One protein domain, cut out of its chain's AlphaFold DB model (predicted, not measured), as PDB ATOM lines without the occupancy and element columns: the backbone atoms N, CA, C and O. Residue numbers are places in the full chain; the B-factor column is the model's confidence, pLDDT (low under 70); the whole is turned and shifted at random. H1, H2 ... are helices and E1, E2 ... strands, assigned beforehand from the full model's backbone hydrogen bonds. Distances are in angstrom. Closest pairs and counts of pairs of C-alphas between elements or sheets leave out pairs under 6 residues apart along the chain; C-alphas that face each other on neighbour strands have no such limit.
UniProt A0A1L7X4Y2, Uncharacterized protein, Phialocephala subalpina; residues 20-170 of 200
ATOM      1  N   HIS A  20      25.194  24.779 -14.099       87.50
ATOM      2  CA  HIS A  20      25.811  23.605 -13.484       87.50
ATOM      3  C   HIS A  20      24.884  22.377 -13.419       87.50
ATOM      4  O   HIS A  20      25.364  21.255 -13.581       87.50
ATOM      5  N   ILE A  21      23.567  22.555 -13.230       87.12
ATOM      6  CA  ILE A  21      22.614  21.426 -13.207       87.12
ATOM      7  C   ILE A  21      22.280  20.906 -14.614       87.12
ATOM      8  O   ILE A  21      21.820  19.773 -14.748       87.12
ATOM      9  N   PHE A  22      22.572  21.694 -15.651       86.12
ATOM     10  CA  PHE A  22      22.370  21.363 -17.065       86.12
ATOM     11  C   PHE A  22      23.679  20.990 -17.790       86.12
ATOM     12  O   PHE A  22      23.684  20.768 -19.001       86.12
ATOM     13  N   SER A  23      24.791  20.888 -17.057       86.81
ATOM     14  CA  SER A  23      26.111  20.559 -17.602       86.81
ATOM     15  C   SER A  23      26.458  19.080 -17.411       86.81
ATOM     16  O   SER A  23      26.509  18.563 -16.284       86.81
ATOM     17  N   PHE A  24      26.734  18.385 -18.515       83.62
ATOM     18  CA  PHE A  24      27.126  16.975 -18.541       83.62
ATOM     19  C   PHE A  24      28.556  16.832 -19.116       83.62
ATOM     20  O   PHE A  24      28.945  17.612 -19.977       83.62
ATOM     21  N   PRO A  25      29.379  15.881 -18.624       74.56
ATOM     22  CA  PRO A  25      30.842  15.867 -18.803       74.56
ATOM     23  C   PRO A  25      31.363  15.555 -20.223       74.56
ATOM     24  O   PRO A  25      32.552  15.308 -20.388       74.56
ATOM     25  N   SER A  26      30.513  15.546 -21.249       67.88
ATOM     26  CA  SER A  26      30.916  15.380 -22.648       67.88
ATOM     27  C   SER A  26      29.937  16.181 -23.526       67.88
ATOM     28  O   SER A  26      28.729  16.164 -23.288       67.88
ATOM     29  N   ASP A  27      30.465  16.985 -24.449       67.94
ATOM     30  CA  ASP A  27      29.889  18.291 -24.809       67.94
ATOM     31  C   ASP A  27      29.815  18.554 -26.322       67.94
ATOM     32  O   ASP A  27      30.187  19.615 -26.814       67.94
ATOM     33  N   ASN A  28      29.283  17.611 -27.097       86.88
ATOM     34  CA  ASN A  28      29.132  17.818 -28.542       86.88
ATOM     35  C   ASN A  28      27.810  18.500 -28.955       86.88
ATOM     36  O   ASN A  28      27.646  18.841 -30.130       86.88
ATOM     37  N   VAL A  29      26.883  18.718 -28.016       90.56
ATOM     38  CA  VAL A  29      25.619  19.438 -28.234       90.56
ATOM     39  C   VAL A  29      25.415  20.463 -27.128       90.56
ATOM     40  O   VAL A  29      25.435  20.112 -25.949       90.56
ATOM     41  N   GLN A  30      25.169  21.712 -27.518       92.56
ATOM     42  CA  GLN A  30      24.717  22.770 -26.621       92.56
ATOM     43  C   GLN A  30      23.196  22.864 -26.673       92.56
ATOM     44  O   GLN A  30      22.590  22.667 -27.727       92.56
ATOM     45  N   PHE A  31      22.568  23.216 -25.562       91.12
ATOM     46  CA  PHE A  31      21.167  23.600 -25.568       91.12
ATOM     47  C   PHE A  31      20.907  24.849 -24.736       91.12
ATOM     48  O   PHE A  31      21.655  25.171 -23.808       91.12
ATOM     49  N   LYS A  32      19.825  25.545 -25.081       93.88
ATOM     50  CA  LYS A  32      19.279  26.687 -24.345       93.88
ATOM     51  C   LYS A  32      17.941  26.293 -23.752       93.88
ATOM     52  O   LYS A  32      17.137  25.668 -24.428       93.88
ATOM     53  N   VAL A  33      17.692  26.641 -22.497       94.19
ATOM     54  CA  VAL A  33      16.418  26.353 -21.827       94.19
ATOM     55  C   VAL A  33      16.062  27.480 -20.871       94.19
ATOM     56  O   VAL A  33      16.943  28.118 -20.291       94.19
ATOM     57  N   LYS A  34      14.767  27.732 -20.680       93.56
ATOM     58  CA  LYS A  34      14.296  28.676 -19.668       93.56
ATOM     59  C   LYS A  34      13.978  27.933 -18.371       93.56
ATOM     60  O   LYS A  34      13.007  27.189 -18.290       93.56
ATOM     61  N   TYR A  35      14.778  28.157 -17.332       91.12
ATOM     62  CA  TYR A  35      14.613  27.531 -16.021       91.12
ATOM     63  C   TYR A  35      14.369  28.586 -14.945       91.12
ATOM     64  O   TYR A  35      15.157  29.517 -14.783       91.12
ATOM     65  N   GLN A  36      13.248  28.472 -14.223       88.69
ATOM     66  CA  GLN A  36      12.838  29.439 -13.191       88.69
ATOM     67  C   GLN A  36      12.879  30.902 -13.681       88.69
ATOM     68  O   GLN A  36      13.305  31.812 -12.974       88.69
ATOM     69  N   GLY A  37      12.465  31.128 -14.933       88.69
ATOM     70  CA  GLY A  37      12.438  32.455 -15.555       88.69
ATOM     71  C   GLY A  37      13.777  32.952 -16.110       88.69
ATOM     72  O   GLY A  37      13.779  33.977 -16.787       88.69
ATOM     73  N   LYS A  38      14.883  32.233 -15.885       91.69
ATOM     74  CA  LYS A  38      16.215  32.578 -16.398       91.69
ATOM     75  C   LYS A  38      16.578  31.717 -17.604       91.69
ATOM     76  O   LYS A  38      16.237  30.539 -17.643       91.69
ATOM     77  N   ASN A  39      17.284  32.299 -18.568       92.88
ATOM     78  CA  ASN A  39      17.875  31.530 -19.661       92.88
ATOM     79  C   ASN A  39      19.127  30.830 -19.146       92.88
ATOM     80  O   ASN A  39      19.977  31.460 -18.519       92.88
ATOM     81  N   VAL A  40      19.208  29.537 -19.405       94.06
ATOM     82  CA  VAL A  40      20.273  28.654 -18.946       94.06
ATOM     83  C   VAL A  40      20.831  27.944 -20.161       94.06
ATOM     84  O   VAL A  40      20.072  27.518 -21.039       94.06
ATOM     85  N   THR A  41      22.150  27.825 -20.219       92.94
ATOM     86  CA  THR A  41      22.819  27.017 -21.233       92.94
ATOM     87  C   THR A  41      23.362  25.746 -20.604       92.94
ATOM     88  O   THR A  41      23.811  25.727 -19.457       92.94
ATOM     89  N   GLY A  42      23.276  24.654 -21.351       91.88
ATOM     90  CA  GLY A  42      23.786  23.360 -20.930       91.88
ATOM     91  C   GLY A  42      24.412  22.607 -22.088       91.88
ATOM     92  O   GLY A  42      24.210  22.951 -23.252       91.88
ATOM     93  N   ASN A  43      25.169  21.567 -21.756       92.25
ATOM     94  CA  ASN A  43      25.862  20.730 -22.732       92.25
ATOM     95  C   ASN A  43      25.519  19.265 -22.483       92.25
ATOM     96  O   ASN A  43      25.598  18.817 -21.339       92.25
ATOM     97  N   VAL A  44      25.175  18.525 -23.538       91.50
ATOM     98  CA  VAL A  44      24.815  17.097 -23.492       91.50
ATOM     99  C   VAL A  44      25.575  16.294 -24.544       91.50
ATOM    100  O   VAL A  44      26.107  16.834 -25.516       91.50
ATOM    101  N   VAL A  45      25.578  14.972 -24.360       90.62
ATOM    102  CA  VAL A  45      26.214  14.023 -25.280       90.62
ATOM    103  C   VAL A  45      25.192  13.525 -26.296       90.62
ATOM    104  O   VAL A  45      24.300  12.750 -25.947       90.62
ATOM    105  N   SER A  46      25.352  13.886 -27.569       89.56
ATOM    106  CA  SER A  46      24.442  13.470 -28.648       89.56
ATOM    107  C   SER A  46      24.265  11.954 -28.727       89.56
ATOM    108  O   SER A  46      23.157  11.475 -28.936       89.56
ATOM    109  N   GLN A  47      25.337  11.186 -28.509       89.00
ATOM    110  CA  GLN A  47      25.296   9.724 -28.560       89.00
ATOM    111  C   GLN A  47      24.381   9.147 -27.476       89.00
ATOM    112  O   GLN A  47      23.597   8.248 -27.759       89.00
ATOM    113  N   VAL A  48      24.426   9.693 -26.256       89.06
ATOM    114  CA  VAL A  48      23.563   9.247 -25.149       89.06
ATOM    115  C   VAL A  48      22.103   9.611 -25.435       89.06
ATOM    116  O   VAL A  48      21.211   8.786 -25.247       89.06
ATOM    117  N   MET A  49      21.856  10.806 -25.978       87.81
ATOM    118  CA  MET A  49      20.516  11.233 -26.399       87.81
ATOM    119  C   MET A  49      19.940  10.289 -27.473       87.81
ATOM    120  O   MET A  49      18.807   9.832 -27.361       87.81
ATOM    121  N   VAL A  50      20.731   9.923 -28.487       88.25
ATOM    122  CA  VAL A  50      20.296   9.010 -29.560       88.25
ATOM    123  C   VAL A  50      20.091   7.575 -29.079       88.25
ATOM    124  O   VAL A  50      19.133   6.930 -29.501       88.25
ATOM    125  N   LEU A  51      20.951   7.075 -28.190       84.81
ATOM    126  CA  LEU A  51      20.803   5.733 -27.618       84.81
ATOM    127  C   LEU A  51      19.536   5.601 -26.767       84.81
ATOM    128  O   LEU A  51      18.963   4.517 -26.685       84.81
ATOM    129  N   THR A  52      19.102   6.693 -26.138       81.44
ATOM    130  CA  THR A  52      17.936   6.693 -25.248       81.44
ATOM    131  C   THR A  52      16.611   6.884 -25.978       81.44
ATOM    132  O   THR A  52      15.582   6.455 -25.459       81.44
ATOM    133  N   SER A  53      16.598   7.489 -27.171       83.75
ATOM    134  CA  SER A  53      15.377   7.613 -27.967       83.75
ATOM    135  C   SER A  53      15.632   7.806 -29.459       83.75
ATOM    136  O   SER A  53      16.444   8.624 -29.896       83.75
ATOM    137  N   THR A  54      14.811   7.135 -30.269       79.06
ATOM    138  CA  THR A  54      14.764   7.350 -31.722       79.06
ATOM    139  C   THR A  54      14.255   8.746 -32.099       79.06
ATOM    140  O   THR A  54      14.569   9.230 -33.188       79.06
ATOM    141  N   VAL A  55      13.518   9.422 -31.209       80.25
ATOM    142  CA  VAL A  55      13.090  10.819 -31.393       80.25
ATOM    143  C   VAL A  55      14.310  11.734 -31.402       80.25
ATOM    144  O   VAL A  55      14.493  12.510 -32.340       80.25
ATOM    145  N   TRP A  56      15.206  11.572 -30.427       83.88
ATOM    146  CA  TRP A  56      16.460  12.320 -30.366       83.88
ATOM    147  C   TRP A  56      17.356  12.058 -31.566       83.88
ATOM    148  O   TRP A  56      17.995  12.990 -32.043       83.88
ATOM    149  N   ASN A  57      17.352  10.838 -32.109       85.00
ATOM    150  CA  ASN A  57      18.055  10.541 -33.357       85.00
ATOM    151  C   ASN A  57      17.564  11.428 -34.509       85.00
ATOM    152  O   ASN A  57      18.364  12.068 -35.177       85.00
ATOM    153  N   LYS A  58      16.246  11.542 -34.692       83.94
ATOM    154  CA  LYS A  58      15.663  12.379 -35.754       83.94
ATOM    155  C   LYS A  58      15.904  13.875 -35.529       83.94
ATOM    156  O   LYS A  58      16.105  14.604 -36.494       83.94
ATOM    157  N   ILE A  59      15.899  14.330 -34.274       82.19
ATOM    158  CA  ILE A  59      16.173  15.733 -33.912       82.19
ATOM    159  C   ILE A  59      17.658  16.078 -34.142       82.19
ATOM    160  O   ILE A  59      18.008  17.125 -34.700       82.19
ATOM    161  N   LEU A  60      18.563  15.188 -33.731       85.12
ATOM    162  CA  LEU A  60      20.010  15.390 -33.819       85.12
ATOM    163  C   LEU A  60      20.571  15.094 -35.212       85.12
ATOM    164  O   LEU A  60      21.524  15.756 -35.622       85.12
ATOM    165  N   PHE A  61      19.950  14.195 -35.964       84.94
ATOM    166  CA  PHE A  61      20.378  13.757 -37.291       84.94
ATOM    167  C   PHE A  61      19.179  13.744 -38.255       84.94
ATOM    168  O   PHE A  61      18.688  12.682 -38.645       84.94
ATOM    169  N   PRO A  62      18.649  14.929 -38.608       77.25
ATOM    170  CA  PRO A  62      17.489  15.027 -39.480       77.25
ATOM    171  C   PRO A  62      17.799  14.511 -40.897       77.25
ATOM    172  O   PRO A  62      18.792  14.932 -41.492       77.25
ATOM    173  N   PRO A  63      16.934  13.668 -41.493       69.50
ATOM    174  CA  PRO A  63      17.180  13.052 -42.803       69.50
ATOM    175  C   PRO A  63      17.135  14.032 -43.988       69.50
ATOM    176  O   PRO A  63      17.486  13.658 -45.101       69.50
ATOM    177  N   TRP A  64      16.685  15.274 -43.779       70.75
ATOM    178  CA  TRP A  64      16.573  16.302 -44.823       70.75
ATOM    179  C   TRP A  64      17.813  17.196 -44.959       70.75
ATOM    180  O   TRP A  64      17.831  18.086 -45.808       70.75
ATOM    181  N   VAL A  65      18.845  16.997 -44.134       72.50
ATOM    182  CA  VAL A  65      20.110  17.729 -44.261       72.50
ATOM    183  C   VAL A  65      21.022  16.933 -45.187       72.50
ATOM    184  O   VAL A  65      21.567  15.905 -44.798       72.50
ATOM    185  N   SER A  66      21.151  17.390 -46.435       65.44
ATOM    186  CA  SER A  66      22.019  16.764 -47.434       65.44
ATOM    187  C   SER A  66      23.457  16.667 -46.922       65.44
ATOM    188  O   SER A  66      24.041  17.667 -46.505       65.44
ATOM    189  N   GLU A  67      24.049  15.478 -47.033       59.53
ATOM    190  CA  GLU A  67      25.415  15.118 -46.603       59.53
ATOM    191  C   GLU A  67      26.544  15.955 -47.252       59.53
ATOM    192  O   GLU A  67      27.724  15.730 -46.999       59.53
ATOM    193  N   SER A  68      26.211  16.941 -48.090       56.22
ATOM    194  CA  SER A  68      27.161  17.817 -48.779       56.22
ATOM    195  C   SER A  68      27.844  18.850 -47.873       56.22
ATOM    196  O   SER A  68      28.814  19.472 -48.303       56.22
ATOM    197  N   SER A  69      27.380  19.048 -46.634       58.84
ATOM    198  CA  SER A  69      28.165  19.754 -45.616       58.84
ATOM    199  C   SER A  69      29.035  18.735 -44.883       58.84
ATOM    200  O   SER A  69      28.523  17.926 -44.113       58.84
ATOM    201  N   SER A  70      30.344  18.773 -45.132       52.72
ATOM    202  CA  SER A  70      31.360  18.007 -44.402       52.72
ATOM    203  C   SER A  70      31.092  17.970 -42.887       52.72
ATOM    204  O   SER A  70      30.588  18.968 -42.358       52.72
ATOM    205  N   PRO A  71      31.478  16.889 -42.171       55.53
ATOM    206  CA  PRO A  71      31.338  16.764 -40.720       55.53
ATOM    207  C   PRO A  71      32.309  17.726 -40.035       55.53
ATOM    208  O   PRO A  71      33.358  17.358 -39.516       55.53
ATOM    209  N   THR A  72      31.988  19.006 -40.103       49.72
ATOM    210  CA  THR A  72      32.675  20.041 -39.359       49.72
ATOM    211  C   THR A  72      32.144  19.907 -37.944       49.72
ATOM    212  O   THR A  72      30.930  19.869 -37.747       49.72
ATOM    213  N   THR A  73      33.042  19.785 -36.971       59.50
ATOM    214  CA  THR A  73      32.783  19.747 -35.522       59.50
ATOM    215  C   THR A  73      32.200  21.079 -35.026       59.50
ATOM    216  O   THR A  73      32.681  21.685 -34.075       59.50
ATOM    217  N   THR A  74      31.201  21.615 -35.716       64.06
ATOM    218  CA  THR A  74      30.404  22.738 -35.255       64.06
ATOM    219  C   THR A  74      29.435  22.176 -34.235       64.06
ATOM    220  O   THR A  74      28.536  21.408 -34.580       64.06
ATOM    221  N   MET A  75      29.686  22.513 -32.972       71.75
ATOM    222  CA  MET A  75      28.812  22.246 -31.834       71.75
ATOM    223  C   MET A  75      27.357  22.517 -32.236       71.75
ATOM    224  O   MET A  75      27.032  23.615 -32.691       71.75
ATOM    225  N   LYS A  76      26.493  21.502 -32.144       83.88
ATOM    226  CA  LYS A  76      25.086  21.629 -32.544       83.88
ATOM    227  C   LYS A  76      24.306  22.263 -31.397       83.88
ATOM    228  O   LYS A  76      24.381  21.774 -30.276       83.88
ATOM    229  N   GLU A  77      23.570  23.331 -31.683       90.19
ATOM    230  CA  GLU A  77      22.751  24.040 -30.699       90.19
ATOM    231  C   GLU A  77      21.273  23.631 -30.820       90.19
ATOM    232  O   GLU A  77      20.750  23.527 -31.932       90.19
ATOM    233  N   ILE A  78      20.605  23.382 -29.688       90.06
ATOM    234  CA  ILE A  78      19.162  23.098 -29.608       90.06
ATOM    235  C   ILE A  78      18.489  24.111 -28.677       90.06
ATOM    236  O   ILE A  78      18.934  24.312 -27.550       90.06
ATOM    237  N   ASP A  79      17.403  24.730 -29.125       91.31
ATOM    238  CA  ASP A  79      16.666  25.715 -28.335       91.31
ATOM    239  C   ASP A  79      15.387  25.103 -27.739       91.31
ATOM    240  O   ASP A  79      14.504  24.665 -28.473       91.31
ATOM    241  N   PHE A  80      15.319  25.079 -26.407       90.69
ATOM    242  CA  PHE A  80      14.181  24.681 -25.568       90.69
ATOM    243  C   PHE A  80      13.686  25.858 -24.708       90.69
ATOM    244  O   PHE A  80      13.164  25.671 -23.606       90.69
ATOM    245  N   SER A  81      13.915  27.106 -25.127       90.50
ATOM    246  CA  SER A  81      13.506  28.294 -24.359       90.50
ATOM    247  C   SER A  81      11.986  28.430 -24.182       90.50
ATOM    248  O   SER A  81      11.540  29.129 -23.268       90.50
ATOM    249  N   GLU A  82      11.205  27.737 -25.013       87.19
ATOM    250  CA  GLU A  82       9.740  27.689 -24.966       87.19
ATOM    251  C   GLU A  82       9.183  26.477 -24.196       87.19
ATOM    252  O   GLU A  82       7.988  26.443 -23.894       87.19
ATOM    253  N   ASP A  83      10.030  25.506 -23.837       87.25
ATOM    254  CA  ASP A  83       9.644  24.304 -23.095       87.25
ATOM    255  C   ASP A  83       9.683  24.513 -21.567       87.25
ATOM    256  O   ASP A  83      10.306  25.435 -21.032       87.25
ATOM    257  N   ASP A  84       9.032  23.611 -20.825       85.31
ATOM    258  CA  ASP A  84       9.113  23.578 -19.362       85.31
ATOM    259  C   ASP A  84      10.513  23.119 -18.916       85.31
ATOM    260  O   ASP A  84      10.868  21.939 -19.008       85.31
ATOM    261  N   GLY A  85      11.307  24.053 -18.390       88.38
ATOM    262  CA  GLY A  85      12.676  23.779 -17.958       88.38
ATOM    263  C   GLY A  85      12.808  22.696 -16.882       88.38
ATOM    264  O   GLY A  85      13.830  22.008 -16.861       88.38
ATOM    265  N   ASP A  86      11.805  22.483 -16.019       85.38
ATOM    266  CA  ASP A  86      11.840  21.346 -15.091       85.38
ATOM    267  C   ASP A  86      11.727  20.033 -15.868       85.38
ATOM    268  O   ASP A  86      12.473  19.095 -15.595       85.38
ATOM    269  N   ALA A  87      10.797  19.950 -16.827       84.75
ATOM    270  CA  ALA A  87      10.591  18.745 -17.632       84.75
ATOM    271  C   ALA A  87      11.858  18.376 -18.412       84.75
ATOM    272  O   ALA A  87      12.275  17.217 -18.380       84.75
ATOM    273  N   ILE A  88      12.502  19.372 -19.029       88.81
ATOM    274  CA  ILE A  88      13.783  19.202 -19.723       88.81
ATOM    275  C   ILE A  88      14.869  18.727 -18.756       88.81
ATOM    276  O   ILE A  88      15.562  17.755 -19.052       88.81
ATOM    277  N   LEU A  89      14.996  19.341 -17.576       88.69
ATOM    278  CA  LEU A  89      15.979  18.919 -16.575       88.69
ATOM    279  C   LEU A  89      15.788  17.453 -16.176       88.69
ATOM    280  O   LEU A  89      16.748  16.686 -16.149       88.69
ATOM    281  N   ILE A  90      14.545  17.057 -15.899       84.75
ATOM    282  CA  ILE A  90      14.194  15.682 -15.532       84.75
ATOM    283  C   ILE A  90      14.548  14.727 -16.671       84.75
ATOM    284  O   ILE A  90      15.147  13.680 -16.436       84.75
ATOM    285  N   LEU A  91      14.178  15.080 -17.899       86.00
ATOM    286  CA  LEU A  91      14.452  14.278 -19.082       86.00
ATOM    287  C   LEU A  91      15.957  14.051 -19.252       86.00
ATOM    288  O   LEU A  91      16.392  12.908 -19.371       86.00
ATOM    289  N   LEU A  92      16.756  15.116 -19.174       87.44
ATOM    290  CA  LEU A  92      18.213  15.036 -19.284       87.44
ATOM    291  C   LEU A  92      18.843  14.240 -18.135       87.44
ATOM    292  O   LEU A  92      19.769  13.462 -18.361       87.44
ATOM    293  N   GLN A  93      18.326  14.377 -16.913       88.44
ATOM    294  CA  GLN A  93      18.763  13.569 -15.775       88.44
ATOM    295  C   GLN A  93      18.498  12.080 -15.997       88.44
ATOM    296  O   GLN A  93      19.393  11.274 -15.747       88.44
ATOM    297  N   ILE A  94      17.316  11.710 -16.503       83.50
ATOM    298  CA  ILE A  94      16.993  10.313 -16.826       83.50
ATOM    299  C   ILE A  94      17.922   9.800 -17.931       83.50
ATOM    300  O   ILE A  94      18.504   8.728 -17.781       83.50
ATOM    301  N   ILE A  95      18.109  10.574 -19.006       85.00
ATOM    302  CA  ILE A  95      18.964  10.199 -20.145       85.00
ATOM    303  C   ILE A  95      20.403   9.932 -19.696       85.00
ATOM    304  O   ILE A  95      21.016   8.947 -20.104       85.00
ATOM    305  N   HIS A  96      20.935  10.782 -18.820       84.69
ATOM    306  CA  HIS A  96      22.285  10.645 -18.283       84.69
ATOM    307  C   HIS A  96      22.369   9.777 -17.018       84.69
ATOM    308  O   HIS A  96      23.424   9.748 -16.382       84.69
ATOM    309  N   LEU A  97      21.285   9.085 -16.641       84.50
ATOM    310  CA  LEU A  97      21.194   8.237 -15.445       84.50
ATOM    311  C   LEU A  97      21.633   8.952 -14.152       84.50
ATOM    312  O   LEU A  97      22.145   8.336 -13.215       84.50
ATOM    313  N   ARG A  98      21.438  10.275 -14.083       82.56
ATOM    314  CA  ARG A  98      21.745  11.102 -12.910       82.56
ATOM    315  C   ARG A  98      20.586  11.065 -11.930       82.56
ATOM    316  O   ARG A  98      19.842  12.032 -11.776       82.56
ATOM    317  N   PHE A  99      20.460   9.938 -11.245       72.06
ATOM    318  CA  PHE A  99      19.499   9.786 -10.169       72.06
ATOM    319  C   PHE A  99      20.171  10.136  -8.833       72.06
ATOM    320  O   PHE A  99      20.795   9.288  -8.214       72.06
ATOM    321  N   CYS A 100      20.101  11.395  -8.397       64.94
ATOM    322  CA  CYS A 100      20.484  11.745  -7.020       64.94
ATOM    323  C   CYS A 100      19.443  11.193  -6.015       64.94
ATOM    324  O   CYS A 100      18.269  11.065  -6.344       64.94
ATOM    325  N   ASP A 101      19.803  10.876  -4.779       53.88
ATOM    326  CA  ASP A 101      18.806  10.352  -3.830       53.88
ATOM    327  C   ASP A 101      17.748  11.410  -3.431       53.88
ATOM    328  O   ASP A 101      16.589  11.075  -3.166       53.88
ATOM    329  N   ASP A 102      18.084  12.704  -3.521       57.09
ATOM    330  CA  ASP A 102      17.194  13.807  -3.126       57.09
ATOM    331  C   ASP A 102      16.032  14.078  -4.108       57.09
ATOM    332  O   ASP A 102      14.931  14.448  -3.687       57.09
ATOM    333  N   TRP A 103      16.208  13.877  -5.424       56.84
ATOM    334  CA  TRP A 103      15.167  14.256  -6.408       56.84
ATOM    335  C   TRP A 103      13.969  13.289  -6.417       56.84
ATOM    336  O   TRP A 103      12.851  13.698  -6.741       56.84
ATOM    337  N   MET A 104      14.161  12.024  -6.018       52.66
ATOM    338  CA  MET A 104      13.070  11.043  -5.894       52.66
ATOM    339  C   MET A 104      12.202  11.300  -4.658       52.66
ATOM    340  O   MET A 104      10.984  11.091  -4.706       52.66
ATOM    341  N   ALA A 105      12.808  11.785  -3.571       53.19
ATOM    342  CA  ALA A 105      12.109  12.098  -2.328       53.19
ATOM    343  C   ALA A 105      11.154  13.294  -2.491       53.19
ATOM    344  O   ALA A 105      10.016  13.250  -2.021       53.19
ATOM    345  N   VAL A 106      11.576  14.326  -3.230       54.69
ATOM    346  CA  VAL A 106      10.761  15.523  -3.509       54.69
ATOM    347  C   VAL A 106       9.630  15.241  -4.510       54.69
ATOM    348  O   VAL A 106       8.589  15.895  -4.471       54.69
ATOM    349  N   LYS A 107       9.791  14.257  -5.403       55.06
ATOM    350  CA  LYS A 107       8.800  13.973  -6.453       55.06
ATOM    351  C   LYS A 107       7.729  12.955  -6.095       55.06
ATOM    352  O   LYS A 107       6.601  13.119  -6.558       55.06
ATOM    353  N   ARG A 108       8.025  11.927  -5.287       52.56
ATOM    354  CA  ARG A 108       6.990  10.957  -4.866       52.56
ATOM    355  C   ARG A 108       5.862  11.613  -4.073       52.56
ATOM    356  O   ARG A 108       4.727  11.173  -4.176       52.56
ATOM    357  N   SER A 109       6.157  12.684  -3.342       51.09
ATOM    358  CA  SER A 109       5.164  13.484  -2.617       51.09
ATOM    359  C   SER A 109       4.396  14.476  -3.507       51.09
ATOM    360  O   SER A 109       3.371  14.999  -3.083       51.09
ATOM    361  N   GLY A 110       4.863  14.737  -4.737       48.88
ATOM    362  CA  GLY A 110       4.278  15.709  -5.673       48.88
ATOM    363  C   GLY A 110       3.540  15.108  -6.878       48.88
ATOM    364  O   GLY A 110       2.974  15.860  -7.676       48.88
ATOM    365  N   LEU A 111       3.538  13.777  -7.030       50.88
ATOM    366  CA  LEU A 111       2.883  13.072  -8.144       50.88
ATOM    367  C   LEU A 111       1.359  13.307  -8.192       50.88
ATOM    368  O   LEU A 111       0.765  13.192  -9.256       50.88
ATOM    369  N   ASP A 112       0.764  13.743  -7.080       51.44
ATOM    370  CA  ASP A 112      -0.654  14.110  -6.969       51.44
ATOM    371  C   ASP A 112      -1.026  15.431  -7.667       51.44
ATOM    372  O   ASP A 112      -2.207  15.753  -7.809       51.44
ATOM    373  N   ARG A 113      -0.053  16.242  -8.112       57.22
ATOM    374  CA  ARG A 113      -0.361  17.529  -8.757       57.22
ATOM    375  C   ARG A 113      -0.621  17.375 -10.268       57.22
ATOM    376  O   ARG A 113       0.196  16.767 -10.960       57.22
ATOM    377  N   PRO A 114      -1.670  18.019 -10.822       52.94
ATOM    378  CA  PRO A 114      -1.990  18.000 -12.257       52.94
ATOM    379  C   PRO A 114      -0.822  18.409 -13.166       52.94
ATOM    380  O   PRO A 114      -0.639  17.856 -14.248       52.94
ATOM    381  N   THR A 115       0.020  19.338 -12.704       60.12
ATOM    382  CA  THR A 115       1.218  19.813 -13.417       60.12
ATOM    383  C   THR A 115       2.276  18.726 -13.614       60.12
ATOM    384  O   THR A 115       3.083  18.809 -14.537       60.12
ATOM    385  N   THR A 116       2.263  17.680 -12.790       70.50
ATOM    386  CA  THR A 116       3.203  16.562 -12.875       70.50
ATOM    387  C   THR A 116       2.848  15.616 -14.023       70.50
ATOM    388  O   THR A 116       3.749  15.072 -14.661       70.50
ATOM    389  N   ARG A 117       1.559  15.460 -14.349       72.50
ATOM    390  CA  ARG A 117       1.103  14.536 -15.403       72.50
ATOM    391  C   ARG A 117       1.498  15.011 -16.798       72.50
ATOM    392  O   ARG A 117       2.008  14.217 -17.578       72.50
ATOM    393  N   PHE A 118       1.391  16.315 -17.073       72.38
ATOM    394  CA  PHE A 118       1.876  16.905 -18.330       72.38
ATOM    395  C   PHE A 118       3.393  16.737 -18.508       72.38
ATOM    396  O   PHE A 118       3.852  16.403 -19.599       72.38
ATOM    397  N   LYS A 119       4.176  16.893 -17.429       75.94
ATOM    398  CA  LYS A 119       5.629  16.646 -17.452       75.94
ATOM    399  C   LYS A 119       5.936  15.187 -17.794       75.94
ATOM    400  O   LYS A 119       6.799  14.920 -18.625       75.94
ATOM    401  N   TRP A 120       5.206  14.241 -17.204       78.19
ATOM    402  CA  TRP A 120       5.350  12.821 -17.529       78.19
ATOM    403  C   TRP A 120       4.880  12.467 -18.936       78.19
ATOM    404  O   TRP A 120       5.495  11.613 -19.565       78.19
ATOM    405  N   LEU A 121       3.853  13.143 -19.452       78.75
ATOM    406  CA  LEU A 121       3.395  12.974 -20.826       78.75
ATOM    407  C   LEU A 121       4.497  13.373 -21.819       78.75
ATOM    408  O   LEU A 121       4.800  12.611 -22.736       78.75
ATOM    409  N   TYR A 122       5.150  14.518 -21.590       73.62
ATOM    410  CA  TYR A 122       6.299  14.961 -22.386       73.62
ATOM    411  C   TYR A 122       7.479  13.988 -22.288       73.62
ATOM    412  O   TYR A 122       8.074  13.626 -23.299       73.62
ATOM    413  N   ILE A 123       7.796  13.510 -21.083       76.06
ATOM    414  CA  ILE A 123       8.862  12.521 -20.869       76.06
ATOM    415  C   ILE A 123       8.546  11.221 -21.624       76.06
ATOM    416  O   ILE A 123       9.381  10.733 -22.383       76.06
ATOM    417  N   ALA A 124       7.337  10.679 -21.468       77.50
ATOM    418  CA  ALA A 124       6.908   9.460 -22.150       77.50
ATOM    419  C   ALA A 124       6.974   9.615 -23.675       77.50
ATOM    420  O   ALA A 124       7.449   8.711 -24.364       77.50
ATOM    421  N   TRP A 125       6.575  10.782 -24.188       78.19
ATOM    422  CA  TRP A 125       6.736  11.141 -25.591       78.19
ATOM    423  C   TRP A 125       8.205  11.157 -26.029       78.19
ATOM    424  O   TRP A 125       8.560  10.490 -27.001       78.19
ATOM    425  N   ALA A 126       9.065  11.871 -25.301       72.31
ATOM    426  CA  ALA A 126      10.473  12.029 -25.644       72.31
ATOM    427  C   ALA A 126      11.216  10.685 -25.669       72.31
ATOM    428  O   ALA A 126      12.073  10.472 -26.525       72.31
ATOM    429  N   PHE A 127      10.850   9.751 -24.787       72.50
ATOM    430  CA  PHE A 127      11.377   8.381 -24.774       72.50
ATOM    431  C   PHE A 127      10.693   7.431 -25.772       72.50
ATOM    432  O   PHE A 127      11.114   6.285 -25.904       72.50
ATOM    433  N   GLY A 128       9.641   7.863 -26.472       70.75
ATOM    434  CA  GLY A 128       8.863   6.993 -27.357       70.75
ATOM    435  C   GLY A 128       8.114   5.877 -26.616       70.75
ATOM    436  O   GLY A 128       7.793   4.850 -27.212       70.75
ATOM    437  N   SER A 129       7.837   6.054 -25.320       75.69
ATOM    438  CA  SER A 129       7.091   5.092 -24.506       75.69
ATOM    439  C   SER A 129       5.591   5.251 -24.747       75.69
ATOM    440  O   SER A 129       4.875   5.937 -24.015       75.69
ATOM    441  N   ILE A 130       5.120   4.615 -25.821       76.12
ATOM    442  CA  ILE A 130       3.729   4.692 -26.281       76.12
ATOM    443  C   ILE A 130       2.750   4.225 -25.193       76.12
ATOM    444  O   ILE A 130       1.693   4.830 -25.026       76.12
ATOM    445  N   GLU A 131       3.098   3.194 -24.422       76.50
ATOM    446  CA  GLU A 131       2.235   2.649 -23.364       76.50
ATOM    447  C   GLU A 131       1.994   3.660 -22.237       76.50
ATOM    448  O   GLU A 131       0.843   3.954 -21.906       76.50
ATOM    449  N   ILE A 132       3.065   4.259 -21.700       77.50
ATOM    450  CA  ILE A 132       2.977   5.271 -20.637       77.50
ATOM    451  C   ILE A 132       2.258   6.515 -21.161       77.50
ATOM    452  O   ILE A 132       1.369   7.042 -20.492       77.50
ATOM    453  N   PHE A 133       2.590   6.956 -22.378       78.31
ATOM    454  CA  PHE A 133       1.930   8.091 -23.018       78.31
ATOM    455  C   PHE A 133       0.421   7.859 -23.174       78.31
ATOM    456  O   PHE A 133      -0.379   8.727 -22.824       78.31
ATOM    457  N   THR A 134       0.021   6.677 -23.650       77.88
ATOM    458  CA  THR A 134      -1.391   6.312 -23.833       77.88
ATOM    459  C   THR A 134      -2.116   6.251 -22.498       77.88
ATOM    460  O   THR A 134      -3.212   6.796 -22.384       77.88
ATOM    461  N   SER A 135      -1.501   5.638 -21.484       79.69
ATOM    462  CA  SER A 135      -2.076   5.550 -20.141       79.69
ATOM    463  C   SER A 135      -2.309   6.938 -19.544       79.69
ATOM    464  O   SER A 135      -3.426   7.239 -19.132       79.69
ATOM    465  N   LEU A 136      -1.293   7.809 -19.574       79.88
ATOM    466  CA  LEU A 136      -1.394   9.180 -19.061       79.88
ATOM    467  C   LEU A 136      -2.424  10.001 -19.837       79.88
ATOM    468  O   LEU A 136      -3.208  10.725 -19.236       79.88
ATOM    469  N   THR A 137      -2.465   9.866 -21.164       77.62
ATOM    470  CA  THR A 137      -3.448  10.576 -21.996       77.62
ATOM    471  C   THR A 137      -4.869  10.123 -21.671       77.62
ATOM    472  O   THR A 137      -5.745  10.967 -21.497       77.62
ATOM    473  N   LYS A 138      -5.104   8.808 -21.551       76.12
ATOM    474  CA  LYS A 138      -6.412   8.254 -21.169       76.12
ATOM    475  C   LYS A 138      -6.836   8.765 -19.799       76.12
ATOM    476  O   LYS A 138      -7.941   9.275 -19.673       76.12
ATOM    477  N   GLU A 139      -5.951   8.696 -18.811       78.38
ATOM    478  CA  GLU A 139      -6.211   9.209 -17.464       78.38
ATOM    479  C   GLU A 139      -6.553  10.706 -17.490       78.38
ATOM    480  O   GLU A 139      -7.569  11.117 -16.944       78.38
ATOM    481  N   MET A 140      -5.780  11.526 -18.210       74.31
ATOM    482  CA  MET A 140      -6.019  12.971 -18.305       74.31
ATOM    483  C   MET A 140      -7.327  13.331 -19.028       74.31
ATOM    484  O   MET A 140      -7.975  14.314 -18.663       74.31
ATOM    485  N   VAL A 141      -7.715  12.559 -20.048       74.56
ATOM    486  CA  VAL A 141      -8.977  12.745 -20.786       74.56
ATOM    487  C   VAL A 141     -10.175  12.290 -19.947       74.56
ATOM    488  O   VAL A 141     -11.187  12.988 -19.921       74.56
ATOM    489  N   LEU A 142     -10.061  11.153 -19.256       69.31
ATOM    490  CA  LEU A 142     -11.147  10.555 -18.472       69.31
ATOM    491  C   LEU A 142     -11.369  11.258 -17.132       69.31
ATOM    492  O   LEU A 142     -12.514  11.466 -16.739       69.31
ATOM    493  N   GLU A 143     -10.302  11.655 -16.438       66.94
ATOM    494  CA  GLU A 143     -10.414  12.384 -15.171       66.94
ATOM    495  C   GLU A 143     -10.836  13.841 -15.364       66.94
ATOM    496  O   GLU A 143     -11.128  14.517 -14.379       66.94
ATOM    497  N   GLY A 144     -10.882  14.320 -16.615       55.25
ATOM    498  CA  GLY A 144     -11.280  15.678 -16.956       55.25
ATOM    499  C   GLY A 144     -10.524  16.673 -16.092       55.25
ATOM    500  O   GLY A 144     -11.136  17.296 -15.228       55.25
ATOM    501  N   VAL A 145      -9.200  16.770 -16.277       52.28
ATOM    502  CA  VAL A 145      -8.333  17.644 -15.470       52.28
ATOM    503  C   VAL A 145      -8.967  19.034 -15.371       52.28
ATOM    504  O   VAL A 145      -8.889  19.825 -16.303       52.28
ATOM    505  N   ASN A 146      -9.595  19.320 -14.229       47.59
ATOM    506  CA  ASN A 146      -9.918  20.663 -13.784       47.59
ATOM    507  C   ASN A 146      -8.673  21.137 -13.032       47.59
ATOM    508  O   ASN A 146      -8.469  20.734 -11.886       47.59
ATOM    509  N   PRO A 147      -7.796  21.950 -13.645       46.44
ATOM    510  CA  PRO A 147      -6.519  22.332 -13.044       46.44
ATOM    511  C   PRO A 147      -6.657  23.280 -11.837       46.44
ATOM    512  O   PRO A 147      -5.662  23.833 -11.379       46.44
ATOM    513  N   SER A 148      -7.860  23.484 -11.296       42.81
ATOM    514  CA  SER A 148      -8.083  24.271 -10.090       42.81
ATOM    515  C   SER A 148      -9.394  23.863  -9.420       42.81
ATOM    516  O   SER A 148     -10.435  23.832 -10.070       42.81
ATOM    517  N   ALA A 149      -9.367  23.628  -8.107       49.16
ATOM    518  CA  ALA A 149     -10.587  23.565  -7.297       49.16
ATOM    519  C   ALA A 149     -11.342  24.916  -7.261       49.16
ATOM    520  O   ALA A 149     -12.477  24.966  -6.799       49.16
ATOM    521  N   ASP A 150     -10.725  25.988  -7.774       50.94
ATOM    522  CA  ASP A 150     -11.195  27.373  -7.689       50.94
ATOM    523  C   ASP A 150     -11.667  27.965  -9.032       50.94
ATOM    524  O   ASP A 150     -12.167  29.086  -9.074       50.94
ATOM    525  N   SER A 151     -11.540  27.243 -10.151       44.97
ATOM    526  CA  SER A 151     -12.011  27.729 -11.456       44.97
ATOM    527  C   SER A 151     -12.777  26.648 -12.202       44.97
ATOM    528  O   SER A 151     -12.230  25.608 -12.559       44.97
ATOM    529  N   ARG A 152     -14.058  26.923 -12.468       43.22
ATOM    530  CA  ARG A 152     -14.966  26.085 -13.269       43.22
ATOM    531  C   ARG A 152     -14.688  26.141 -14.776       43.22
ATOM    532  O   ARG A 152     -15.491  25.623 -15.547       43.22
ATOM    533  N   GLU A 153     -13.597  26.762 -15.215       40.81
ATOM    534  CA  GLU A 153     -13.308  26.908 -16.640       40.81
ATOM    535  C   GLU A 153     -12.140  26.034 -17.092       40.81
ATOM    536  O   GLU A 153     -10.982  26.209 -16.708       40.81
ATOM    537  N   PHE A 154     -12.480  25.103 -17.981       41.34
ATOM    538  CA  PHE A 154     -11.560  24.255 -18.723       41.34
ATOM    539  C   PHE A 154     -10.764  25.122 -19.711       41.34
ATOM    540  O   PHE A 154     -11.216  25.414 -20.820       41.34
ATOM    541  N   ASN A 155      -9.582  25.599 -19.313       41.75
ATOM    542  CA  ASN A 155      -8.777  26.454 -20.183       41.75
ATOM    543  C   ASN A 155      -7.915  25.603 -21.126       41.75
ATOM    544  O   ASN A 155      -6.795  25.215 -20.794       41.75
ATOM    545  N   PHE A 156      -8.414  25.359 -22.340       41.91
ATOM    546  CA  PHE A 156      -7.672  24.680 -23.411       41.91
ATOM    547  C   PHE A 156      -6.316  25.334 -23.738       41.91
ATOM    548  O   PHE A 156      -5.449  24.678 -24.311       41.91
ATOM    549  N   ASN A 157      -6.073  26.588 -23.328       41.78
ATOM    550  CA  ASN A 157      -4.760  27.215 -23.482       41.78
ATOM    551  C   ASN A 157      -3.660  26.561 -22.629       41.78
ATOM    552  O   ASN A 157      -2.495  26.828 -22.895       41.78
ATOM    553  N   GLN A 158      -3.969  25.698 -21.654       46.19
ATOM    554  CA  GLN A 158      -2.937  24.963 -20.906       46.19
ATOM    555  C   GLN A 158      -2.239  23.880 -21.744       46.19
ATOM    556  O   GLN A 158      -1.077  23.568 -21.497       46.19
ATOM    557  N   PHE A 159      -2.886  23.380 -22.804       41.50
ATOM    558  CA  PHE A 159      -2.231  22.506 -23.783       41.50
ATOM    559  C   PHE A 159      -1.189  23.243 -24.646       41.50
ATOM    560  O   PHE A 159      -0.408  22.583 -25.327       41.50
ATOM    561  N   LYS A 160      -1.100  24.586 -24.582       43.59
ATOM    562  CA  LYS A 160      -0.013  25.344 -25.239       43.59
ATOM    563  C   LYS A 160       1.376  25.040 -24.668       43.59
ATOM    564  O   LYS A 160       2.352  25.419 -25.299       43.59
ATOM    565  N   CYS A 161       1.480  24.369 -23.517       39.22
ATOM    566  CA  CYS A 161       2.769  23.968 -22.947       39.22
ATOM    567  C   CYS A 161       3.455  22.815 -23.701       39.22
ATOM    568  O   CYS A 161       4.615  22.538 -23.425       39.22
ATOM    569  N   LEU A 162       2.785  22.168 -24.660       46.81
ATOM    570  CA  LEU A 162       3.466  21.397 -25.703       46.81
ATOM    571  C   LEU A 162       3.714  22.322 -26.899       46.81
ATOM    572  O   LEU A 162       3.051  22.208 -27.931       46.81
ATOM    573  N   HIS A 163       4.644  23.270 -26.760       46.06
ATOM    574  CA  HIS A 163       5.180  23.930 -27.943       46.06
ATOM    575  C   HIS A 163       6.084  22.917 -28.639       46.06
ATOM    576  O   HIS A 163       7.217  22.689 -28.239       46.06
ATOM    577  N   ILE A 164       5.545  22.221 -29.636       52.12
ATOM    578  CA  ILE A 164       6.357  21.365 -30.496       52.12
ATOM    579  C   ILE A 164       7.214  22.329 -31.323       52.12
ATOM    580  O   ILE A 164       6.621  23.125 -32.058       52.12
ATOM    581  N   PRO A 165       8.557  22.315 -31.201       45.34
ATOM    582  CA  PRO A 165       9.397  23.292 -31.877       45.34
ATOM    583  C   PRO A 165       9.069  23.322 -33.368       45.34
ATOM    584  O   PRO A 165       8.881  22.272 -33.993       45.34
ATOM    585  N   SER A 166       8.978  24.520 -33.940       41.88
ATOM    586  CA  SER A 166       8.659  24.700 -35.359       41.88
ATOM    587  C   SER A 166       9.615  23.862 -36.226       41.88
ATOM    588  O   SER A 166      10.818  24.105 -36.236       41.88
ATOM    589  N   GLY A 167       9.088  22.855 -36.933       46.44
ATOM    590  CA  GLY A 167       9.873  21.913 -37.749       46.44
ATOM    591  C   GLY A 167      10.090  20.521 -37.138       46.44
ATOM    592  O   GLY A 167      10.584  19.628 -37.828       46.44
ATOM    593  N   VAL A 168       9.679  20.286 -35.888       48.00
ATOM    594  CA  VAL A 168       9.618  18.936 -35.314       48.00
ATOM    595  C   VAL A 168       8.345  18.257 -35.808       48.00
ATOM    596  O   VAL A 168       7.227  18.628 -35.455       48.00
ATOM    597  N   VAL A 169       8.521  17.245 -36.656       50.38
ATOM    598  CA  VAL A 169       7.425  16.394 -37.122       50.38
ATOM    599  C   VAL A 169       6.905  15.609 -35.922       50.38
ATOM    600  O   VAL A 169       7.612  14.759 -35.374       50.38
ATOM    601  N   VAL A 170       5.672  15.906 -35.506       54.25
ATOM    602  CA  VAL A 170       4.941  15.072 -34.548       54.25
ATOM    603  C   VAL A 170       4.938  13.654 -35.111       54.25
ATOM    604  O   VAL A 170       4.513  13.495 -36.253       54.25
TER     605      VAL A 170
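What this domain is: This is residues 20 to 170 of the 200 residues of an uncharacterized protein of Phialocephala subalpina (UniProt A0A1L7X4Y2). A small sheet of three strands, E2, E1 and E3, has helix H3 packed over one face, and on the side of H3 away from the sheet follows a helical hairpin of H5 and H6; a second, short helical hairpin, H1 and H2, sits at the end of the sheet where E1 begins. H4, joined to H3 and H5 by tight links of 5 residues each, touches no other helix, H7 follows a long link of 13 residues after H6 and is near H5 but touches no helix, and residues 63 to 72 stick out as a free loop. The printed part has 151 residues, with three named strands and seven named helices in the order E1, E2, H1, H2, E3, H3, H4, H5, H6, H7; the sheet runs E2, E1, E3 and is mixed, and the class is mixed, helices and strands. The whole is compact by its radius of gyration of the C-alphas, 17.0 A, yet elongated in outline, spanning 56 by 35 by 30 A.

Where its parts are: E1, residues 29 to 35, begins with C-alpha 29 at (25.619, 19.438, -28.234) and is 18.3 A long from first to last C-alpha. E2 is residues 38 to 44, 19.1 A. H1, residues 46 to 52, measures 10.0 A, and H2, residues 54 to 60, 9.8 A. E3 is residues 76 to 80, 13.3 A. H3, residues 85 to 95, is 15.1 A long and begins at C-alpha 85 (12.676, 23.779, -17.958). H4, residues 101 to 108, is 11.9 A long. H5, residues 114 to 126, measures 19.2 A, and H6, residues 130 to 142, 17.8 A. H7, residues 156 to 161, is 10.5 A long and ends at C-alpha 161 (2.769, 23.968, -22.947).

How they stand to each other: E1 is the inner strand, and E2 and E3 are edge strands. E1 and E2 form an antiparallel hairpin at 152 degrees, with N 31 and O 42 within hydrogen-bond range at 2.8 A and N 40 and O 33 also at 2.8 A. E1 and E3 are parallel at 17 degrees, with N 32 and O 78 within range at 2.9 A. H1 and H2, a helical hairpin, touch at a shallow tilt of 15 degrees and run opposite ways, closest at the C-alphas of Val 50 and Asn 57, 4.7 A apart. H1 only grazes the sheet with residues 46 to 49, and H2 only grazes it with residues 59 to 60. H3 is on one face of the sheet, two layers, at a height over the sheet of 9.8 A, and runs along the strands, at 8 degrees to E1 on the local plane. H3 and H5 touch at a steep tilt of 45 degrees, the same way, closest at the C-alphas of Ala 87 and Lys 119, 5.4 A apart. H5 and H6, a helical hairpin, touch at a shallow tilt of 29 degrees, opposite ways, closest at the C-alphas of Ala 124 and Phe 133, 5.2 A apart. H4 is apart from H3 and from H5. In H1, H2, H3 and H6 every O i to N i+4 pair is within hydrogen-bond range; in H4 it is 3 of 4, in H5 7 of 9, and in H7 0 of 2, where 3 of 3 O i to N i+3 pairs are within range.

The domain as a whole: The two C-alphas farthest apart are those of Ser 68 and Asp 150, 57.0 A. The printed part, residues 20 to 170, has no cut. The links H2 to E3, 15 residues, and H6 to H7, 13 residues, are long; the other links are tight. The mean pLDDT of the printed part is 71.7, and 57 residues are under 70, among them residues 66 to 74, 100 to 115 and 142 to 170.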